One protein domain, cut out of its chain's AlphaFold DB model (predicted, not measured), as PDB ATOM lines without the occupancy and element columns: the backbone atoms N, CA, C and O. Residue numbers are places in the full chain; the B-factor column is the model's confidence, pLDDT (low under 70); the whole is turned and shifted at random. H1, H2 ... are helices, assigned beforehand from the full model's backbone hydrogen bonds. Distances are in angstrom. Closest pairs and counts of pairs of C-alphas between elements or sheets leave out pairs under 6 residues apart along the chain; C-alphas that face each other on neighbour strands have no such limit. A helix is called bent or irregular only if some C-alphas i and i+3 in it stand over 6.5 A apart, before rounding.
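What this domain is: This is residues 16 to 99 and 116 to 172 of the 173 residues of an uncharacterized protein of Bradyrhizobiaceae bacterium (UniProt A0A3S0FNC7). The model is an up-and-down bundle of H1, H2b, H3, H4 and H5a, with H3 in the middle, H1 and H2b packed on one side of it and H4 and H5a on another. The last arm, H5b, turns away from the bundle, and residues 163 to 172 stick out free. The printed part has 141 residues with five named helices, H1 to H5 in order along the chain, and no named strand; its class is all helix. It is compact, with a radius of gyration of the C-alphas of 15.6 A and spans of 47 by 43 by 31 A.

Where its parts are: Find C-alpha 16 at (11.208, -48.477, -38.785); from there H1 runs through residues 16 to 48, 47.2 A long. H1 is irregular, C-alphas 41 and 44 being 7.4 A apart, with a kink of 62 degrees near residue 42. H2, residues 53 to 77, was assigned as one helix by its hydrogen bonds but is bent, with C-alphas 63 and 66 at 6.9 A; its arms are H2a, residues 53 to 63, and H2b, residues 66 to 77. H3, residues 81 to 98, is 25.9 A long and begins with C-alpha 81 at (17.468, -41.247, -31.224). H4, residues 119 to 139, is 31.0 A long and only just irregular, C-alphas 123 and 126 being 6.8 A apart. H5, residues 143 to 171, was also assigned as one helix by its hydrogen bonds but is bent, with C-alphas 157 and 160 at 7.7 A; H5a, residues 143 to 157, is 21.9 A long, and H5b, residues 160 to 171, ends with C-alpha 171 at (33.156, -72.171, -19.903).

How they stand to each other: Begin at the hub, H3. It forms a hairpin with H2b, where the closest C-alphas, of Ala 72 and Ala 84, are 4.2 A apart. H3 touches H4 at Ala 89 and Ala 130, their closest C-alphas, 4.7 A apart, at a shallow tilt of 26 degrees, opposite ways. H4 and H5a form a second hairpin, closest at the C-alphas of Ala 133 and Ala 146, 4.4 A. H1 touches H2b with residues 22 to 37 alone, closest at the C-alphas of Ala 29 and Leu 73, 4.9 A. H2a touches H3, whose residues 94 to 98 alone take part; the closest C-alphas, of Tyr 61 and Gly 94, are 5.5 A apart. H1 and H4 are apart, and H5b touches no helix. Every O i to N i+4 pair is within hydrogen-bond range in H2a, H2b, H3 and H5b; the counts are 19 of 29 in H1, 14 of 17 in H4 and 10 of 11 in H5a.

The domain as a whole: The C-alphas farthest apart, of Trp 16 and Ser 51, are 49.0 A apart. Residues 100 to 115 are not printed, and C-alphas 99 and 116 are 14.2 A apart across the cut. The links H1 to H2, H2 to H3 and H4 to H5 are tight. Mean pLDDT of the printed part is 76.9; look for values under 70 at residues 38 to 51, 53 to 55, 98 to 99 and 116 to 124.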
ATOM      1  N   TRP A  16      10.380 -47.264 -38.782       74.06
ATOM      2  CA  TRP A  16      11.208 -48.477 -38.785       74.06
ATOM      3  C   TRP A  16      12.693 -48.184 -38.577       74.06
ATOM      4  O   TRP A  16      13.364 -48.873 -37.812       74.06
ATOM      5  N   LYS A  17      13.205 -47.123 -39.216       78.44
ATOM      6  CA  LYS A  17      14.598 -46.690 -39.035       78.44
ATOM      7  C   LYS A  17      14.838 -46.209 -37.606       78.44
ATOM      8  O   LYS A  17      15.869 -46.530 -37.028       78.44
ATOM      9  N   ARG A  18      13.879 -45.491 -37.006       77.00
ATOM     10  CA  ARG A  18      13.962 -45.083 -35.592       77.00
ATOM     11  C   ARG A  18      13.984 -46.289 -34.659       77.00
ATOM     12  O   ARG A  18      14.778 -46.301 -33.723       77.00
ATOM     13  N   PHE A  19      13.148 -47.288 -34.934       77.62
ATOM     14  CA  PHE A  19      13.078 -48.509 -34.137       77.62
ATOM     15  C   PHE A  19      14.386 -49.303 -34.217       77.62
ATOM     16  O   PHE A  19      14.956 -49.633 -33.185       77.62
ATOM     17  N   GLY A  20      14.927 -49.504 -35.424       80.50
ATOM     18  CA  GLY A  20      16.208 -50.191 -35.616       80.50
ATOM     19  C   GLY A  20      17.386 -49.477 -34.944       80.50
ATOM     20  O   GLY A  20      18.194 -50.109 -34.275       80.50
ATOM     21  N   LEU A  21      17.459 -48.146 -35.050       83.94
ATOM     22  CA  LEU A  21      18.510 -47.364 -34.384       83.94
ATOM     23  C   LEU A  21      18.378 -47.382 -32.858       83.94
ATOM     24  O   LEU A  21      19.382 -47.453 -32.153       83.94
ATOM     25  N   SER A  22      17.148 -47.353 -32.347       80.00
ATOM     26  CA  SER A  22      16.896 -47.464 -30.907       80.00
ATOM     27  C   SER A  22      17.251 -48.859 -30.395       80.00
ATOM     28  O   SER A  22      17.873 -48.966 -29.346       80.00
ATOM     29  N   ALA A  23      16.965 -49.915 -31.162       81.50
ATOM     30  CA  ALA A  23      17.328 -51.288 -30.814       81.50
ATOM     31  C   ALA A  23      18.847 -51.505 -30.681       81.50
ATOM     32  O   ALA A  23      19.258 -52.371 -29.922       81.50
ATOM     33  N   ILE A  24      19.677 -50.708 -31.367       85.38
ATOM     34  CA  ILE A  24      21.142 -50.710 -31.192       85.38
ATOM     35  C   ILE A  24      21.548 -49.903 -29.952       85.38
ATOM     36  O   ILE A  24      22.398 -50.329 -29.177       85.38
ATOM     37  N   LEU A  25      20.947 -48.729 -29.748       82.75
ATOM     38  CA  LEU A  25      21.311 -47.833 -28.646       82.75
ATOM     39  C   LEU A  25      20.882 -48.353 -27.273       82.75
ATOM     40  O   LEU A  25      21.586 -48.109 -26.301       82.75
ATOM     41  N   VAL A  26      19.748 -49.049 -27.181       86.56
ATOM     42  CA  VAL A  26      19.234 -49.608 -25.922       86.56
ATOM     43  C   VAL A  26      20.232 -50.562 -25.254       86.56
ATOM     44  O   VAL A  26      20.560 -50.302 -24.100       86.56
ATOM     45  N   PRO A  27      20.760 -51.617 -25.910       85.00
ATOM     46  CA  PRO A  27      21.714 -52.519 -25.268       85.00
ATOM     47  C   PRO A  27      23.018 -51.807 -24.892       85.00
ATOM     48  O   PRO A  27      23.537 -52.045 -23.806       85.00
ATOM     49  N   LEU A  28      23.502 -50.877 -25.726       85.69
ATOM     50  CA  LEU A  28      24.674 -50.052 -25.404       85.69
ATOM     51  C   LEU A  28      24.435 -49.200 -24.150       85.69
ATOM     52  O   LEU A  28      25.273 -49.158 -23.257       85.69
ATOM     53  N   ALA A  29      23.282 -48.531 -24.066       84.94
ATOM     54  CA  ALA A  29      22.931 -47.666 -22.941       84.94
ATOM     55  C   ALA A  29      22.678 -48.454 -21.663       84.94
ATOM     56  O   ALA A  29      23.046 -48.003 -20.580       84.94
ATOM     57  N   LEU A  30      22.069 -49.629 -21.789       86.69
ATOM     58  CA  LEU A  30      21.843 -50.533 -20.674       86.69
ATOM     59  C   LEU A  30      23.175 -50.998 -20.087       86.69
ATOM     60  O   LEU A  30      23.360 -50.929 -18.876       86.69
ATOM     61  N   PHE A  31      24.109 -51.402 -20.951       85.06
ATOM     62  CA  PHE A  31      25.444 -51.815 -20.539       85.06
ATOM     63  C   PHE A  31      26.201 -50.680 -19.846       85.06
ATOM     64  O   PHE A  31      26.747 -50.868 -18.766       85.06
ATOM     65  N   GLU A  32      26.168 -49.476 -20.413       85.38
ATOM     66  CA  GLU A  32      26.843 -48.327 -19.809       85.38
ATOM     67  C   GLU A  32      26.205 -47.906 -18.475       85.38
ATOM     68  O   GLU A  32      26.896 -47.491 -17.549       85.38
ATOM     69  N   THR A  33      24.881 -48.034 -18.346       83.94
ATOM     70  CA  THR A  33      24.171 -47.768 -17.084       83.94
ATOM     71  C   THR A  33      24.562 -48.791 -16.018       83.94
ATOM     72  O   THR A  33      24.755 -48.429 -14.858       83.94
ATOM     73  N   TRP A  34      24.718 -50.057 -16.414       82.31
ATOM     74  CA  TRP A  34      25.226 -51.116 -15.548       82.31
ATOM     75  C   TRP A  34      26.659 -50.824 -15.087       82.31
ATOM     76  O   TRP A  34      26.914 -50.814 -13.884       82.31
ATOM     77  N   ASP A  35      27.564 -50.497 -16.013       77.50
ATOM     78  CA  ASP A  35      28.947 -50.108 -15.701       77.50
ATOM     79  C   ASP A  35      28.992 -48.908 -14.738       77.50
ATOM     80  O   ASP A  35      29.618 -48.960 -13.678       77.50
ATOM     81  N   SER A  36      28.200 -47.868 -15.020       72.69
ATOM     82  CA  SER A  36      28.075 -46.679 -14.162       72.69
ATOM     83  C   SER A  36      27.605 -47.017 -12.740       72.69
ATOM     84  O   SER A  36      28.012 -46.370 -11.774       72.69
ATOM     85  N   SER A  37      26.732 -48.018 -12.588       71.44
ATOM     86  CA  SER A  37      26.236 -48.439 -11.273       71.44
ATOM     87  C   SER A  37      27.312 -49.139 -10.438       71.44
ATOM     88  O   SER A  37      27.380 -48.923  -9.227       71.44
ATOM     89  N   MET A  38      28.215 -49.883 -11.084       68.62
ATOM     90  CA  MET A  38      29.378 -50.487 -10.427       68.62
ATOM     91  C   MET A  38      30.383 -49.419  -9.974       68.62
ATOM     92  O   MET A  38      30.964 -49.536  -8.895       68.62
ATOM     93  N   PHE A  39      30.516 -48.321 -10.727       62.19
ATOM     94  CA  PHE A  39      31.309 -47.155 -10.318       62.19
ATOM     95  C   PHE A  39      30.760 -46.446  -9.069       62.19
ATOM     96  O   PHE A  39      31.537 -45.886  -8.296       62.19
ATOM     97  N   PHE A  40      29.447 -46.497  -8.820       55.56
ATOM     98  CA  PHE A  40      28.833 -45.912  -7.619       55.56
ATOM     99  C   PHE A  40      29.225 -46.653  -6.331       55.56
ATOM    100  O   PHE A  40      29.266 -46.051  -5.263       55.56
ATOM    101  N   VAL A  41      29.569 -47.941  -6.423       53.16
ATOM    102  CA  VAL A  41      30.126 -48.715  -5.298       53.16
ATOM    103  C   VAL A  41      31.578 -48.299  -5.009       53.16
ATOM    104  O   VAL A  41      32.045 -48.420  -3.881       53.16
ATOM    105  N   ALA A  42      32.274 -47.717  -5.991       52.88
ATOM    106  CA  ALA A  42      33.640 -47.209  -5.862       52.88
ATOM    107  C   ALA A  42      33.729 -45.745  -5.374       52.88
ATOM    108  O   ALA A  42      34.821 -45.172  -5.369       52.88
ATOM    109  N   LEU A  43      32.613 -45.130  -4.950       56.03
ATOM    110  CA  LEU A  43      32.560 -43.735  -4.476       56.03
ATOM    111  C   LEU A  43      33.514 -43.459  -3.295       56.03
ATOM    112  O   LEU A  43      33.987 -42.334  -3.136       56.03
ATOM    113  N   ASP A  44      33.853 -44.497  -2.526       53.38
ATOM    114  CA  ASP A  44      34.847 -44.464  -1.442       53.38
ATOM    115  C   ASP A  44      36.268 -44.090  -1.935       53.38
ATOM    116  O   ASP A  44      37.094 -43.576  -1.179       53.38
ATOM    117  N   GLY A  45      36.551 -44.264  -3.235       54.59
ATOM    118  CA  GLY A  45      37.822 -43.924  -3.889       54.59
ATOM    119  C   GLY A  45      37.955 -42.472  -4.376       54.59
ATOM    120  O   GLY A  45      39.004 -42.101  -4.909       54.59
ATOM    121  N   LEU A  46      36.939 -41.613  -4.196       55.97
ATOM    122  CA  LEU A  46      37.003 -40.185  -4.582       55.97
ATOM    123  C   LEU A  46      38.121 -39.410  -3.861       55.97
ATOM    124  O   LEU A  46      38.564 -38.354  -4.335       55.97
ATOM    125  N   SER A  47      38.569 -39.944  -2.727       54.69
ATOM    126  CA  SER A  47      39.677 -39.452  -1.908       54.69
ATOM    127  C   SER A  47      41.025 -39.509  -2.645       54.69
ATOM    128  O   SER A  47      41.843 -38.610  -2.471       54.69
ATOM    129  N   ASP A  48      41.213 -40.491  -3.538       57.06
ATOM    130  CA  ASP A  48      42.449 -40.724  -4.312       57.06
ATOM    131  C   ASP A  48      42.449 -40.055  -5.697       57.06
ATOM    132  O   ASP A  48      43.411 -40.142  -6.467       57.06
ATOM    133  N   THR A  49      41.372 -39.346  -6.054       59.72
ATOM    134  CA  THR A  49      41.325 -38.594  -7.314       59.72
ATOM    135  C   THR A  49      42.157 -37.318  -7.143       59.72
ATOM    136  O   THR A  49      41.649 -36.308  -6.652       59.72
ATOM    137  N   GLY A  50      43.450 -37.408  -7.482       58.56
ATOM    138  CA  GLY A  50      44.507 -36.431  -7.180       58.56
ATOM    139  C   GLY A  50      44.168 -34.945  -7.383       58.56
ATOM    140  O   GLY A  50      43.291 -34.568  -8.154       58.56
ATOM    141  N   SER A  51      44.890 -34.068  -6.682       61.06
ATOM    142  CA  SER A  51      44.656 -32.618  -6.691       61.06
ATOM    143  C   SER A  51      45.008 -31.967  -8.038       61.06
ATOM    144  O   SER A  51      46.124 -32.129  -8.529       61.06
ATOM    145  N   GLY A  52      44.084 -31.189  -8.617       70.25
ATOM    146  CA  GLY A  52      44.313 -30.396  -9.834       70.25
ATOM    147  C   GLY A  52      43.137 -30.412 -10.818       70.25
ATOM    148  O   GLY A  52      42.094 -31.008 -10.549       70.25
ATOM    149  N   LEU A  53      43.315 -29.767 -11.980       69.50
ATOM    150  CA  LEU A  53      42.291 -29.669 -13.032       69.50
ATOM    151  C   LEU A  53      41.837 -31.057 -13.514       69.50
ATOM    152  O   LEU A  53      40.643 -31.329 -13.551       69.50
ATOM    153  N   SER A  54      42.768 -31.972 -13.799       65.56
ATOM    154  CA  SER A  54      42.423 -33.331 -14.242       65.56
ATOM    155  C   SER A  54      41.635 -34.120 -13.190       65.56
ATOM    156  O   SER A  54      40.700 -34.836 -13.538       65.56
ATOM    157  N   GLY A  55      41.956 -33.954 -11.903       67.88
ATOM    158  CA  GLY A  55      41.209 -34.564 -10.805       67.88
ATOM    159  C   GLY A  55      39.787 -34.023 -10.696       67.88
ATOM    160  O   GLY A  55      38.842 -34.797 -10.556       67.88
ATOM    161  N   ALA A  56      39.609 -32.706 -10.843       73.31
ATOM    162  CA  ALA A  56      38.287 -32.085 -10.868       73.31
ATOM    163  C   ALA A  56      37.436 -32.587 -12.049       73.31
ATOM    164  O   ALA A  56      36.272 -32.934 -11.846       73.31
ATOM    165  N   LEU A  57      38.012 -32.708 -13.254       72.75
ATOM    166  CA  LEU A  57      37.297 -33.265 -14.411       72.75
ATOM    167  C   LEU A  57      36.906 -34.735 -14.201       72.75
ATOM    168  O   LEU A  57      35.783 -35.107 -14.537       72.75
ATOM    169  N   LYS A  58      37.774 -35.554 -13.594       72.25
ATOM    170  CA  LYS A  58      37.448 -36.952 -13.260       72.25
ATOM    171  C   LYS A  58      36.303 -37.054 -12.253       72.25
ATOM    172  O   LYS A  58      35.400 -37.858 -12.454       72.25
ATOM    173  N   LYS A  59      36.282 -36.203 -11.222       74.00
ATOM    174  CA  LYS A  59      35.170 -36.141 -10.254       74.00
ATOM    175  C   LYS A  59      33.854 -35.744 -10.922       74.00
ATOM    176  O   LYS A  59      32.828 -36.367 -10.666       74.00
ATOM    177  N   ILE A  60      33.890 -34.743 -11.807       77.44
ATOM    178  CA  ILE A  60      32.714 -34.335 -12.589       77.44
ATOM    179  C   ILE A  60      32.238 -35.497 -13.461       77.44
ATOM    180  O   ILE A  60      31.039 -35.764 -13.503       77.44
ATOM    181  N   TYR A  61      33.148 -36.210 -14.124       76.19
ATOM    182  CA  TYR A  61      32.787 -37.381 -14.914       76.19
ATOM    183  C   TYR A  61      32.128 -38.465 -14.057       76.19
ATOM    184  O   TYR A  61      31.021 -38.861 -14.391       76.19
ATOM    185  N   ILE A  62      32.714 -38.863 -12.921       73.44
ATOM    186  CA  ILE A  62      32.127 -39.870 -12.013       73.44
ATOM    187  C   ILE A  62      30.689 -39.496 -11.622       73.44
ATOM    188  O   ILE A  62      29.795 -40.337 -11.639       73.44
ATOM    189  N   LEU A  63      30.447 -38.222 -11.309       79.25
ATOM    190  CA  LEU A  63      29.120 -37.738 -10.923       79.25
ATOM    191  C   LEU A  63      28.135 -37.678 -12.099       79.25
ATOM    192  O   LEU A  63      26.937 -37.892 -11.921       79.25
ATOM    193  N   THR A  64      28.617 -37.354 -13.298       80.81
ATOM    194  CA  THR A  64      27.763 -37.114 -14.472       80.81
ATOM    195  C   THR A  64      27.550 -38.355 -15.329       80.81
ATOM    196  O   THR A  64      26.521 -38.459 -15.992       80.81
ATOM    197  N   HIS A  65      28.470 -39.316 -15.300       81.31
ATOM    198  CA  HIS A  65      28.426 -40.563 -16.062       81.31
ATOM    199  C   HIS A  65      27.124 -41.356 -15.873       81.31
ATOM    200  O   HIS A  65      26.461 -41.586 -16.889       81.31
ATOM    201  N   PRO A  66      26.646 -41.654 -14.642       80.38
ATOM    202  CA  PRO A  66      25.374 -42.358 -14.459       80.38
ATOM    203  C   PRO A  66      24.180 -41.551 -14.981       80.38
ATOM    204  O   PRO A  66      23.234 -42.115 -15.532       80.38
ATOM    205  N   VAL A  67      24.230 -40.220 -14.863       85.44
ATOM    206  CA  VAL A  67      23.176 -39.326 -15.362       85.44
ATOM    207  C   VAL A  67      23.123 -39.364 -16.890       85.44
ATOM    208  O   VAL A  67      22.039 -39.474 -17.466       85.44
ATOM    209  N   PHE A  68      24.278 -39.321 -17.560       83.44
ATOM    210  CA  PHE A  68      24.362 -39.421 -19.017       83.44
ATOM    211  C   PHE A  68      23.961 -40.808 -19.531       83.44
ATOM    212  O   PHE A  68      23.235 -40.886 -20.524       83.44
ATOM    213  N   ALA A  69      24.363 -41.885 -18.852       83.94
ATOM    214  CA  ALA A  69      23.992 -43.251 -19.219       83.94
ATOM    215  C   ALA A  69      22.473 -43.482 -19.100       83.94
ATOM    216  O   ALA A  69      21.832 -43.931 -20.057       83.94
ATOM    217  N   LEU A  70      21.863 -43.052 -17.988       85.00
ATOM    218  CA  LEU A  70      20.408 -43.107 -17.804       85.00
ATOM    219  C   LEU A  70      19.665 -42.239 -18.820       85.00
ATOM    220  O   LEU A  70      18.672 -42.679 -19.403       85.00
ATOM    221  N   ALA A  71      20.144 -41.019 -19.077       86.31
ATOM    222  CA  ALA A  71      19.544 -40.143 -20.080       86.31
ATOM    223  C   ALA A  71      19.593 -40.772 -21.480       86.31
ATOM    224  O   ALA A  71      18.605 -40.696 -22.220       86.31
ATOM    225  N   ALA A  72      20.706 -41.425 -21.834       86.44
ATOM    226  CA  ALA A  72      20.840 -42.161 -23.085       86.44
ATOM    227  C   ALA A  72      19.826 -43.306 -23.175       86.44
ATOM    228  O   ALA A  72      19.137 -43.423 -24.192       86.44
ATOM    229  N   LEU A  73      19.679 -44.092 -22.104       87.00
ATOM    230  CA  LEU A  73      18.756 -45.225 -22.045       87.00
ATOM    231  C   LEU A  73      17.295 -44.777 -22.169       87.00
ATOM    232  O   LEU A  73      16.569 -45.274 -23.029       87.00
ATOM    233  N   ILE A  74      16.874 -43.789 -21.376       88.94
ATOM    234  CA  ILE A  74      15.505 -43.252 -21.405       88.94
ATOM    235  C   ILE A  74      15.191 -42.672 -22.788       88.94
ATOM    236  O   ILE A  74      14.124 -42.927 -23.351       88.94
ATOM    237  N   CYS A  75      16.125 -41.919 -23.377       83.06
ATOM    238  CA  CYS A  75      15.934 -41.365 -24.715       83.06
ATOM    239  C   CYS A  75      15.882 -42.454 -25.794       83.06
ATOM    240  O   CYS A  75      15.096 -42.321 -26.734       83.06
ATOM    241  N   ALA A  76      16.679 -43.518 -25.672       84.56
ATOM    242  CA  ALA A  76      16.663 -44.641 -26.606       84.56
ATOM    243  C   ALA A  76      15.336 -45.412 -26.520       84.56
ATOM    244  O   ALA A  76      14.706 -45.652 -27.550       84.56
ATOM    245  N   LEU A  77      14.851 -45.698 -25.307       86.56
ATOM    246  CA  LEU A  77      13.556 -46.349 -25.071       86.56
ATOM    247  C   LEU A  77      12.376 -45.507 -25.574       86.56
ATOM    248  O   LEU A  77      11.432 -46.038 -26.150       86.56
ATOM    249  N   ALA A  78      12.452 -44.182 -25.435       84.75
ATOM    250  CA  ALA A  78      11.445 -43.258 -25.956       84.75
ATOM    251  C   ALA A  78      11.511 -43.058 -27.488       84.75
ATOM    252  O   ALA A  78      10.795 -42.210 -28.029       84.75
ATOM    253  N   GLY A  79      12.409 -43.752 -28.201       78.31
ATOM    254  CA  GLY A  79      12.620 -43.581 -29.644       78.31
ATOM    255  C   GLY A  79      13.214 -42.219 -30.032       78.31
ATOM    256  O   GLY A  79      13.203 -41.827 -31.206       78.31
ATOM    257  N   ARG A  80      13.741 -41.466 -29.058       84.81
ATOM    258  CA  ARG A  80      14.361 -40.144 -29.221       84.81
ATOM    259  C   ARG A  80      15.844 -40.286 -29.575       84.81
ATOM    260  O   ARG A  80      16.717 -39.794 -28.860       84.81
ATOM    261  N   VAL A  81      16.115 -40.901 -30.730       83.44
ATOM    262  CA  VAL A  81      17.468 -41.247 -31.224       83.44
ATOM    263  C   VAL A  81      18.451 -40.072 -31.137       83.44
ATOM    264  O   VAL A  81      19.578 -40.245 -30.692       83.44
ATOM    265  N   ARG A  82      18.017 -38.853 -31.486       84.88
ATOM    266  CA  ARG A  82      18.863 -37.650 -31.425       84.88
ATOM    267  C   ARG A  82      19.436 -37.393 -30.030       84.88
ATOM    268  O   ARG A  82      20.616 -37.096 -29.886       84.88
ATOM    269  N   TRP A  83      18.578 -37.470 -29.020       85.19
ATOM    270  CA  TRP A  83      18.948 -37.190 -27.636       85.19
ATOM    271  C   TRP A  83      19.734 -38.351 -27.031       85.19
ATOM    272  O   TRP A  83      20.679 -38.114 -26.288       85.19
ATOM    273  N   ALA A  84      19.416 -39.584 -27.433       84.69
ATOM    274  CA  ALA A  84      20.174 -40.767 -27.042       84.69
ATOM    275  C   ALA A  84      21.623 -40.720 -27.559       84.69
ATOM    276  O   ALA A  84      22.553 -40.930 -26.787       84.69
ATOM    277  N   VAL A  85      21.829 -40.356 -28.832       86.94
ATOM    278  CA  VAL A  85      23.177 -40.171 -29.402       86.94
ATOM    279  C   VAL A  85      23.920 -39.030 -28.711       86.94
ATOM    280  O   VAL A  85      25.106 -39.164 -28.431       86.94
ATOM    281  N   ALA A  86      23.243 -37.921 -28.404       87.12
ATOM    282  CA  ALA A  86      23.880 -36.801 -27.715       87.12
ATOM    283  C   ALA A  86      24.345 -37.172 -26.297       87.12
ATOM    284  O   ALA A  86      25.462 -36.836 -25.911       87.12
ATOM    285  N   ALA A  87      23.516 -37.901 -25.546       87.31
ATOM    286  CA  ALA A  87      23.875 -38.393 -24.222       87.31
ATOM    287  C   ALA A  87      25.034 -39.403 -24.288       87.31
ATOM    288  O   ALA A  87      25.998 -39.274 -23.540       87.31
ATOM    289  N   MET A  88      24.999 -40.331 -25.251       85.31
ATOM    290  CA  MET A  88      26.093 -41.274 -25.509       85.31
ATOM    291  C   MET A  88      27.406 -40.593 -25.901       85.31
ATOM    292  O   MET A  88      28.470 -40.982 -25.434       85.31
ATOM    293  N   ALA A  89      27.356 -39.552 -26.730       85.56
ATOM    294  CA  ALA A  89      28.545 -38.768 -27.047       85.56
ATOM    295  C   ALA A  89      29.131 -38.116 -25.782       85.56
ATOM    296  O   ALA A  89      30.349 -38.077 -25.625       85.56
ATOM    297  N   GLY A  90      28.275 -37.662 -24.859       85.38
ATOM    298  CA  GLY A  90      28.683 -37.166 -23.543       85.38
ATOM    299  C   GLY A  90      29.397 -38.225 -22.703       85.38
ATOM    300  O   GLY A  90      30.460 -37.943 -22.156       85.38
ATOM    301  N   VAL A  91      28.873 -39.455 -22.673       85.06
ATOM    302  CA  VAL A  91      29.539 -40.604 -22.035       85.06
ATOM    303  C   VAL A  91      30.936 -40.819 -22.620       85.06
ATOM    304  O   VAL A  91      31.905 -40.870 -21.868       85.06
ATOM    305  N   VAL A  92      31.057 -40.904 -23.950       84.88
ATOM    306  CA  VAL A  92      32.341 -41.164 -24.630       84.88
ATOM    307  C   VAL A  92      33.357 -40.054 -24.349       84.88
ATOM    308  O   VAL A  92      34.516 -40.341 -24.056       84.88
ATOM    309  N   LEU A  93      32.931 -38.788 -24.395       83.19
ATOM    310  CA  LEU A  93      33.787 -37.646 -24.056       83.19
ATOM    311  C   LEU A  93      34.198 -37.658 -22.581       83.19
ATOM    312  O   LEU A  93      35.348 -37.366 -22.261       83.19
ATOM    313  N   GLY A  94      33.282 -38.023 -21.688       79.69
ATOM    314  CA  GLY A  94      33.565 -38.184 -20.268       79.69
ATOM    315  C   GLY A  94      34.601 -39.278 -20.000       79.69
ATOM    316  O   GLY A  94      35.587 -39.042 -19.304       79.69
ATOM    317  N   ARG A  95      34.440 -40.442 -20.636       76.25
ATOM    318  CA  ARG A  95      35.389 -41.558 -20.543       76.25
ATOM    319  C   ARG A  95      36.753 -41.173 -21.117       76.25
ATOM    320  O   ARG A  95      37.780 -41.503 -20.537       76.25
ATOM    321  N   TRP A  96      36.789 -40.394 -22.197       77.75
ATOM    322  CA  TRP A  96      38.035 -39.846 -22.738       77.75
ATOM    323  C   TRP A  96      38.795 -38.965 -21.728       77.75
ATOM    324  O   TRP A  96      40.014 -39.089 -21.606       77.75
ATOM    325  N   LEU A  97      38.092 -38.136 -20.944       72.31
ATOM    326  CA  LEU A  97      38.711 -37.318 -19.888       72.31
ATOM    327  C   LEU A  97      39.384 -38.161 -18.796       72.31
ATOM    328  O   LEU A  97      40.346 -37.705 -18.176       72.31
ATOM    329  N   TRP A  98      38.911 -39.389 -18.568       69.56
ATOM    330  CA  TRP A  98      39.525 -40.310 -17.611       69.56
ATOM    331  C   TRP A  98      40.956 -40.699 -18.005       69.56
ATOM    332  O   TRP A  98      41.829 -40.801 -17.136       69.56
ATOM    333  N   TYR A  99      41.207 -40.842 -19.308       68.62
ATOM    334  CA  TYR A  99      42.499 -41.243 -19.866       68.62
ATOM    335  C   TYR A  99      43.504 -40.089 -20.008       68.62
ATOM    336  O   TYR A  99      44.661 -40.329 -20.355       68.62
ATOM    337  N   ALA A 116      50.499 -50.597 -23.649       47.50
ATOM    338  CA  ALA A 116      50.939 -51.597 -24.628       47.50
ATOM    339  C   ALA A 116      50.007 -51.724 -25.854       47.50
ATOM    340  O   ALA A 116      50.395 -52.321 -26.859       47.50
ATOM    341  N   GLN A 117      48.794 -51.161 -25.809       49.81
ATOM    342  CA  GLN A 117      47.898 -51.070 -26.971       49.81
ATOM    343  C   GLN A 117      48.171 -49.779 -27.762       49.81
ATOM    344  O   GLN A 117      48.752 -48.854 -27.202       49.81
ATOM    345  N   PRO A 118      47.770 -49.657 -29.046       51.38
ATOM    346  CA  PRO A 118      48.046 -48.481 -29.883       51.38
ATOM    347  C   PRO A 118      47.339 -47.218 -29.342       51.38
ATOM    348  O   PRO A 118      46.277 -46.803 -29.805       51.38
ATOM    349  N   THR A 119      47.951 -46.593 -28.331       56.09
ATOM    350  CA  THR A 119      47.335 -45.640 -27.390       56.09
ATOM    351  C   THR A 119      46.995 -44.299 -28.046       56.09
ATOM    352  O   THR A 119      46.067 -43.608 -27.635       56.09
ATOM    353  N   ILE A 120      47.695 -43.933 -29.124       54.47
ATOM    354  CA  ILE A 120      47.469 -42.665 -29.839       54.47
ATOM    355  C   ILE A 120      46.132 -42.688 -30.593       54.47
ATOM    356  O   ILE A 120      45.416 -41.686 -30.614       54.47
ATOM    357  N   MET A 121      45.749 -43.837 -31.164       56.56
ATOM    358  CA  MET A 121      44.445 -43.980 -31.819       56.56
ATOM    359  C   MET A 121      43.301 -43.839 -30.809       56.56
ATOM    360  O   MET A 121      42.334 -43.131 -31.073       56.56
ATOM    361  N   LEU A 122      43.447 -44.439 -29.629       61.44
ATOM    362  CA  LEU A 122      42.483 -44.370 -28.526       61.44
ATOM    363  C   LEU A 122      42.359 -42.976 -27.902       61.44
ATOM    364  O   LEU A 122      41.291 -42.612 -27.418       61.44
ATOM    365  N   LEU A 123      43.423 -42.174 -27.936       66.50
ATOM    366  CA  LEU A 123      43.381 -40.817 -27.403       66.50
ATOM    367  C   LEU A 123      42.732 -39.825 -28.378       66.50
ATOM    368  O   LEU A 123      42.152 -38.839 -27.941       66.50
ATOM    369  N   VAL A 124      42.812 -40.051 -29.691       69.00
ATOM    370  CA  VAL A 124      42.360 -39.056 -30.685       69.00
ATOM    371  C   VAL A 124      41.040 -39.445 -31.346       69.00
ATOM    372  O   VAL A 124      40.182 -38.590 -31.558       69.00
ATOM    373  N   ILE A 125      40.835 -40.723 -31.662       77.25
ATOM    374  CA  ILE A 125      39.680 -41.163 -32.456       77.25
ATOM    375  C   ILE A 125      38.359 -41.053 -31.670       77.25
ATOM    376  O   ILE A 125      37.427 -40.440 -32.194       77.25
ATOM    377  N   PRO A 126      38.234 -41.561 -30.428       80.06
ATOM    378  CA  PRO A 126      36.975 -41.513 -29.681       80.06
ATOM    379  C   PRO A 126      36.374 -40.109 -29.487       80.06
ATOM    380  O   PRO A 126      35.187 -39.953 -29.787       80.06
ATOM    381  N   PRO A 127      37.121 -39.066 -29.058       80.69
ATOM    382  CA  PRO A 127      36.537 -37.736 -28.883       80.69
ATOM    383  C   PRO A 127      36.138 -37.104 -30.219       80.69
ATOM    384  O   PRO A 127      35.134 -36.396 -30.286       80.69
ATOM    385  N   VAL A 128      36.870 -37.397 -31.299       84.56
ATOM    386  CA  VAL A 128      36.540 -36.929 -32.650       84.56
ATOM    387  C   VAL A 128      35.240 -37.575 -33.135       84.56
ATOM    388  O   VAL A 128      34.329 -36.862 -33.560       84.56
ATOM    389  N   LEU A 129      35.101 -38.900 -33.010       85.62
ATOM    390  CA  LEU A 129      33.868 -39.612 -33.368       85.62
ATOM    391  C   LEU A 129      32.673 -39.127 -32.537       85.62
ATOM    392  O   LEU A 129      31.599 -38.891 -33.096       85.62
ATOM    393  N   ALA A 130      32.864 -38.909 -31.233       84.50
ATOM    394  CA  ALA A 130      31.829 -38.382 -30.347       84.50
ATOM    395  C   ALA A 130      31.416 -36.951 -30.726       84.50
ATOM    396  O   ALA A 130      30.222 -36.655 -30.802       84.50
ATOM    397  N   ALA A 131      32.376 -36.074 -31.034       86.88
ATOM    398  CA  ALA A 131      32.099 -34.714 -31.489       86.88
ATOM    399  C   ALA A 131      31.334 -34.707 -32.822       86.88
ATOM    400  O   ALA A 131      30.333 -33.998 -32.957       86.88
ATOM    401  N   PHE A 132      31.737 -35.537 -33.789       85.38
ATOM    402  CA  PHE A 132      31.017 -35.677 -35.057       85.38
ATOM    403  C   PHE A 132      29.607 -36.242 -34.865       85.38
ATOM    404  O   PHE A 132      28.659 -35.712 -35.450       85.38
ATOM    405  N   ALA A 133      29.439 -37.256 -34.012       84.56
ATOM    406  CA  ALA A 133      28.129 -37.807 -33.672       84.56
ATOM    407  C   ALA A 133      27.221 -36.746 -33.032       84.56
ATOM    408  O   ALA A 133      26.050 -36.641 -33.398       84.56
ATOM    409  N   LEU A 134      27.765 -35.908 -32.142       85.38
ATOM    410  CA  LEU A 134      27.048 -34.801 -31.505       85.38
ATOM    411  C   LEU A 134      26.607 -33.744 -32.529       85.38
ATOM    412  O   LEU A 134      25.463 -33.284 -32.495       85.38
ATOM    413  N   VAL A 135      27.489 -33.369 -33.462       86.62
ATOM    414  CA  VAL A 135      27.175 -32.400 -34.526       86.62
ATOM    415  C   VAL A 135      26.100 -32.951 -35.466       86.62
ATOM    416  O   VAL A 135      25.143 -32.234 -35.772       86.62
ATOM    417  N   LEU A 136      26.205 -34.218 -35.880       82.25
ATOM    418  CA  LEU A 136      25.188 -34.879 -36.706       82.25
ATOM    419  C   LEU A 136      23.848 -34.988 -35.975       82.25
ATOM    420  O   LEU A 136      22.805 -34.670 -36.552       82.25
ATOM    421  N   ALA A 137      23.873 -35.376 -34.696       82.25
ATOM    422  CA  ALA A 137      22.685 -35.424 -33.857       82.25
ATOM    423  C   ALA A 137      22.038 -34.035 -33.781       82.25
ATOM    424  O   ALA A 137      20.853 -33.895 -34.078       82.25
ATOM    425  N   ARG A 138      22.809 -32.979 -33.493       84.00
ATOM    426  CA  ARG A 138      22.294 -31.603 -33.418       84.00
ATOM    427  C   ARG A 138      21.663 -31.145 -34.731       84.00
ATOM    428  O   ARG A 138      20.588 -30.546 -34.703       84.00
ATOM    429  N   ARG A 139      22.298 -31.447 -35.867       79.19
ATOM    430  CA  ARG A 139      21.790 -31.105 -37.208       79.19
ATOM    431  C   ARG A 139      20.644 -32.008 -37.672       79.19
ATOM    432  O   ARG A 139      20.028 -31.710 -38.688       79.19
ATOM    433  N   ASN A 140      20.340 -33.086 -36.944       75.19
ATOM    434  CA  ASN A 140      19.369 -34.115 -37.328       75.19
ATOM    435  C   ASN A 140      19.629 -34.685 -38.741       75.19
ATOM    436  O   ASN A 140      18.705 -35.091 -39.444       75.19
ATOM    437  N   GLN A 141      20.898 -34.694 -39.159       72.44
ATOM    438  CA  GLN A 141      21.347 -35.188 -40.457       72.44
ATOM    439  C   GLN A 141      21.969 -36.575 -40.263       72.44
ATOM    440  O   GLN A 141      22.760 -36.777 -39.347       72.44
ATOM    441  N   HIS A 142      21.597 -37.536 -41.114       77.94
ATOM    442  CA  HIS A 142      22.132 -38.907 -41.115       77.94
ATOM    443  C   HIS A 142      22.158 -39.592 -39.726       77.94
ATOM    444  O   HIS A 142      23.218 -39.971 -39.229       77.94
ATOM    445  N   PRO A 143      20.985 -39.831 -39.110       76.19
ATOM    446  CA  PRO A 143      20.864 -40.403 -37.763       76.19
ATOM    447  C   PRO A 143      21.545 -41.771 -37.617       76.19
ATOM    448  O   PRO A 143      22.067 -42.081 -36.555       76.19
ATOM    449  N   GLY A 144      21.580 -42.576 -38.684       78.81
ATOM    450  CA  GLY A 144      22.261 -43.869 -38.663       78.81
ATOM    451  C   GLY A 144      23.777 -43.748 -38.566       78.81
ATOM    452  O   GLY A 144      24.403 -44.511 -37.842       78.81
ATOM    453  N   LEU A 145      24.358 -42.744 -39.226       82.81
ATOM    454  CA  LEU A 145      25.792 -42.477 -39.161       82.81
ATOM    455  C   LEU A 145      26.160 -41.960 -37.761       82.81
ATOM    456  O   LEU A 145      27.144 -42.407 -37.186       82.81
ATOM    457  N   ALA A 146      25.316 -41.109 -37.170       82.50
ATOM    458  CA  ALA A 146      25.493 -40.626 -35.800       82.50
ATOM    459  C   ALA A 146      25.494 -41.769 -34.767       82.50
ATOM    460  O   ALA A 146      26.349 -41.800 -33.885       82.50
ATOM    461  N   VAL A 147      24.575 -42.733 -34.905       84.38
ATOM    462  CA  VAL A 147      24.543 -43.937 -34.057       84.38
ATOM    463  C   VAL A 147      25.785 -44.792 -34.270       84.38
ATOM    464  O   VAL A 147      26.400 -45.211 -33.294       84.38
ATOM    465  N   LEU A 148      26.190 -45.006 -35.523       85.88
ATOM    466  CA  LEU A 148      27.367 -45.806 -35.848       85.88
ATOM    467  C   LEU A 148      28.644 -45.195 -35.248       85.88
ATOM    468  O   LEU A 148      29.371 -45.889 -34.541       85.88
ATOM    469  N   LEU A 149      28.855 -43.888 -35.437       85.56
ATOM    470  CA  LEU A 149      29.992 -43.137 -34.887       85.56
ATOM    471  C   LEU A 149      30.103 -43.251 -33.366       85.56
ATOM    472  O   LEU A 149      31.208 -43.370 -32.853       85.56
ATOM    473  N   VAL A 150      28.975 -43.202 -32.651       85.69
ATOM    474  CA  VAL A 150      28.954 -43.318 -31.185       85.69
ATOM    475  C   VAL A 150      29.098 -44.770 -30.729       85.69
ATOM    476  O   VAL A 150      29.735 -45.030 -29.716       85.69
ATOM    477  N   SER A 151      28.545 -45.726 -31.478       82.50
ATOM    478  CA  SER A 151      28.584 -47.143 -31.101       82.50
ATOM    479  C   SER A 151      29.990 -47.734 -31.162       82.50
ATOM    480  O   SER A 151      30.344 -48.514 -30.288       82.50
ATOM    481  N   VAL A 152      30.811 -47.333 -32.138       85.31
ATOM    482  CA  VAL A 152      32.181 -47.845 -32.312       85.31
ATOM    483  C   VAL A 152      33.041 -47.667 -31.050       85.31
ATOM    484  O   VAL A 152      33.529 -48.675 -30.540       85.31
ATOM    485  N   PRO A 153      33.217 -46.448 -30.496       81.31
ATOM    486  CA  PRO A 153      34.011 -46.264 -29.287       81.31
ATOM    487  C   PRO A 153      33.369 -46.920 -28.058       81.31
ATOM    488  O   PRO A 153      34.096 -47.453 -27.230       81.31
ATOM    489  N   VAL A 154      32.034 -46.955 -27.947       82.69
ATOM    490  CA  VAL A 154      31.357 -47.606 -26.808       82.69
ATOM    491  C   VAL A 154      31.558 -49.123 -26.828       82.69
ATOM    492  O   VAL A 154      31.872 -49.706 -25.797       82.69
ATOM    493  N   ILE A 155      31.421 -49.773 -27.986       82.81
ATOM    494  CA  ILE A 155      31.674 -51.215 -28.128       82.81
ATOM    495  C   ILE A 155      33.142 -51.511 -27.845       82.81
ATOM    496  O   ILE A 155      33.447 -52.447 -27.115       82.81
ATOM    497  N   TYR A 156      34.045 -50.698 -28.392       78.94
ATOM    498  CA  TYR A 156      35.474 -50.877 -28.184       78.94
ATOM    499  C   TYR A 156      35.854 -50.738 -26.705       78.94
ATOM    500  O   TYR A 156      36.536 -51.592 -26.160       78.94
ATOM    501  N   SER A 157      35.367 -49.728 -25.992       74.75
ATOM    502  CA  SER A 157      35.696 -49.605 -24.568       74.75
ATOM    503  C   SER A 157      35.116 -50.729 -23.697       74.75
ATOM    504  O   SER A 157      35.559 -50.899 -22.570       74.75
ATOM    505  N   ASN A 158      34.145 -51.492 -24.203       74.25
ATOM    506  CA  ASN A 158      33.457 -52.542 -23.455       74.25
ATOM    507  C   ASN A 158      33.730 -53.963 -24.011       74.25
ATOM    508  O   ASN A 158      33.136 -54.928 -23.523       74.25
ATOM    509  N   TYR A 159      34.618 -54.131 -25.010       79.62
ATOM    510  CA  TYR A 159      34.820 -55.436 -25.668       79.62
ATOM    511  C   TYR A 159      35.393 -56.484 -24.709       79.62
ATOM    512  O   TYR A 159      35.022 -57.651 -24.800       79.62
ATOM    513  N   GLU A 160      36.265 -56.087 -23.780       72.75
ATOM    514  CA  GLU A 160      36.899 -57.009 -22.827       72.75
ATOM    515  C   GLU A 160      35.870 -57.628 -21.890       72.75
ATOM    516  O   GLU A 160      35.854 -58.839 -21.687       72.75
ATOM    517  N   MET A 161      34.947 -56.808 -21.393       70.00
ATOM    518  CA  MET A 161      33.866 -57.272 -20.535       70.00
ATOM    519  C   MET A 161      32.851 -58.116 -21.314       70.00
ATOM    520  O   MET A 161      32.368 -59.122 -20.797       70.00
ATOM    521  N   ALA A 162      32.574 -57.780 -22.579       72.31
ATOM    522  CA  ALA A 162      31.740 -58.613 -23.446       72.31
ATOM    523  C   ALA A 162      32.373 -59.994 -23.706       72.31
ATOM    524  O   ALA A 162      31.686 -61.012 -23.614       72.31
ATOM    525  N   LEU A 163      33.683 -60.042 -23.976       80.12
ATOM    526  CA  LEU A 163      34.433 -61.292 -24.119       80.12
ATOM    527  C   LEU A 163      34.473 -62.080 -22.811       80.12
ATOM    528  O   LEU A 163      34.324 -63.296 -22.843       80.12
ATOM    529  N   PHE A 164      34.623 -61.401 -21.672       76.44
ATOM    530  CA  PHE A 164      34.587 -62.029 -20.356       76.44
ATOM    531  C   PHE A 164      33.231 -62.689 -20.079       76.44
ATOM    532  O   PHE A 164      33.190 -63.870 -19.748       76.44
ATOM    533  N   ILE A 165      32.116 -61.980 -20.290       77.38
ATOM    534  CA  ILE A 165      30.760 -62.535 -20.121       77.38
ATOM    535  C   ILE A 165      30.543 -63.732 -21.052       77.38
ATOM    536  O   ILE A 165      29.985 -64.750 -20.637       77.38
ATOM    537  N   LEU A 166      30.997 -63.633 -22.304       81.38
ATOM    538  CA  LEU A 166      30.889 -64.716 -23.279       81.38
ATOM    539  C   LEU A 166      31.742 -65.927 -22.874       81.38
ATOM    540  O   LEU A 166      31.263 -67.058 -22.942       81.38
ATOM    541  N   ALA A 167      32.962 -65.700 -22.385       81.38
ATOM    542  CA  ALA A 167      33.828 -66.746 -21.860       81.38
ATOM    543  C   ALA A 167      33.201 -67.430 -20.635       81.38
ATOM    544  O   ALA A 167      33.121 -68.653 -20.608       81.38
ATOM    545  N   VAL A 168      32.675 -66.676 -19.666       83.38
ATOM    546  CA  VAL A 168      31.970 -67.242 -18.501       83.38
ATOM    547  C   VAL A 168      30.736 -68.036 -18.934       83.38
ATOM    548  O   VAL A 168      30.502 -69.124 -18.426       83.38
ATOM    549  N   SER A 169      29.980 -67.550 -19.919       83.94
ATOM    550  CA  SER A 169      28.778 -68.245 -20.406       83.94
ATOM    551  C   SER A 169      29.091 -69.574 -21.102       83.94
ATOM    552  O   SER A 169      28.298 -70.508 -21.015       83.94
ATOM    553  N   ILE A 170      30.224 -69.665 -21.807       88.75
ATOM    554  CA  ILE A 170      30.650 -70.885 -22.512       88.75
ATOM    555  C   ILE A 170      31.356 -71.857 -21.561       88.75
ATOM    556  O   ILE A 170      31.092 -73.056 -21.606       88.75
ATOM    557  N   TYR A 171      32.272 -71.351 -20.734       89.00
ATOM    558  CA  TYR A 171      33.156 -72.171 -19.903       89.00
ATOM    559  C   TYR A 171      32.622 -72.409 -18.483       89.00
ATOM    560  O   TYR A 171      33.123 -73.302 -17.808       89.00
ATOM    561  N   GLY A 172      31.594 -71.671 -18.049       73.69
ATOM    562  CA  GLY A 172      30.851 -71.926 -16.811       73.69
ATOM    563  C   GLY A 172      31.651 -71.755 -15.519       73.69
ATOM    564  O   GLY A 172      31.399 -72.505 -14.580       73.69
TER     565      GLY A 172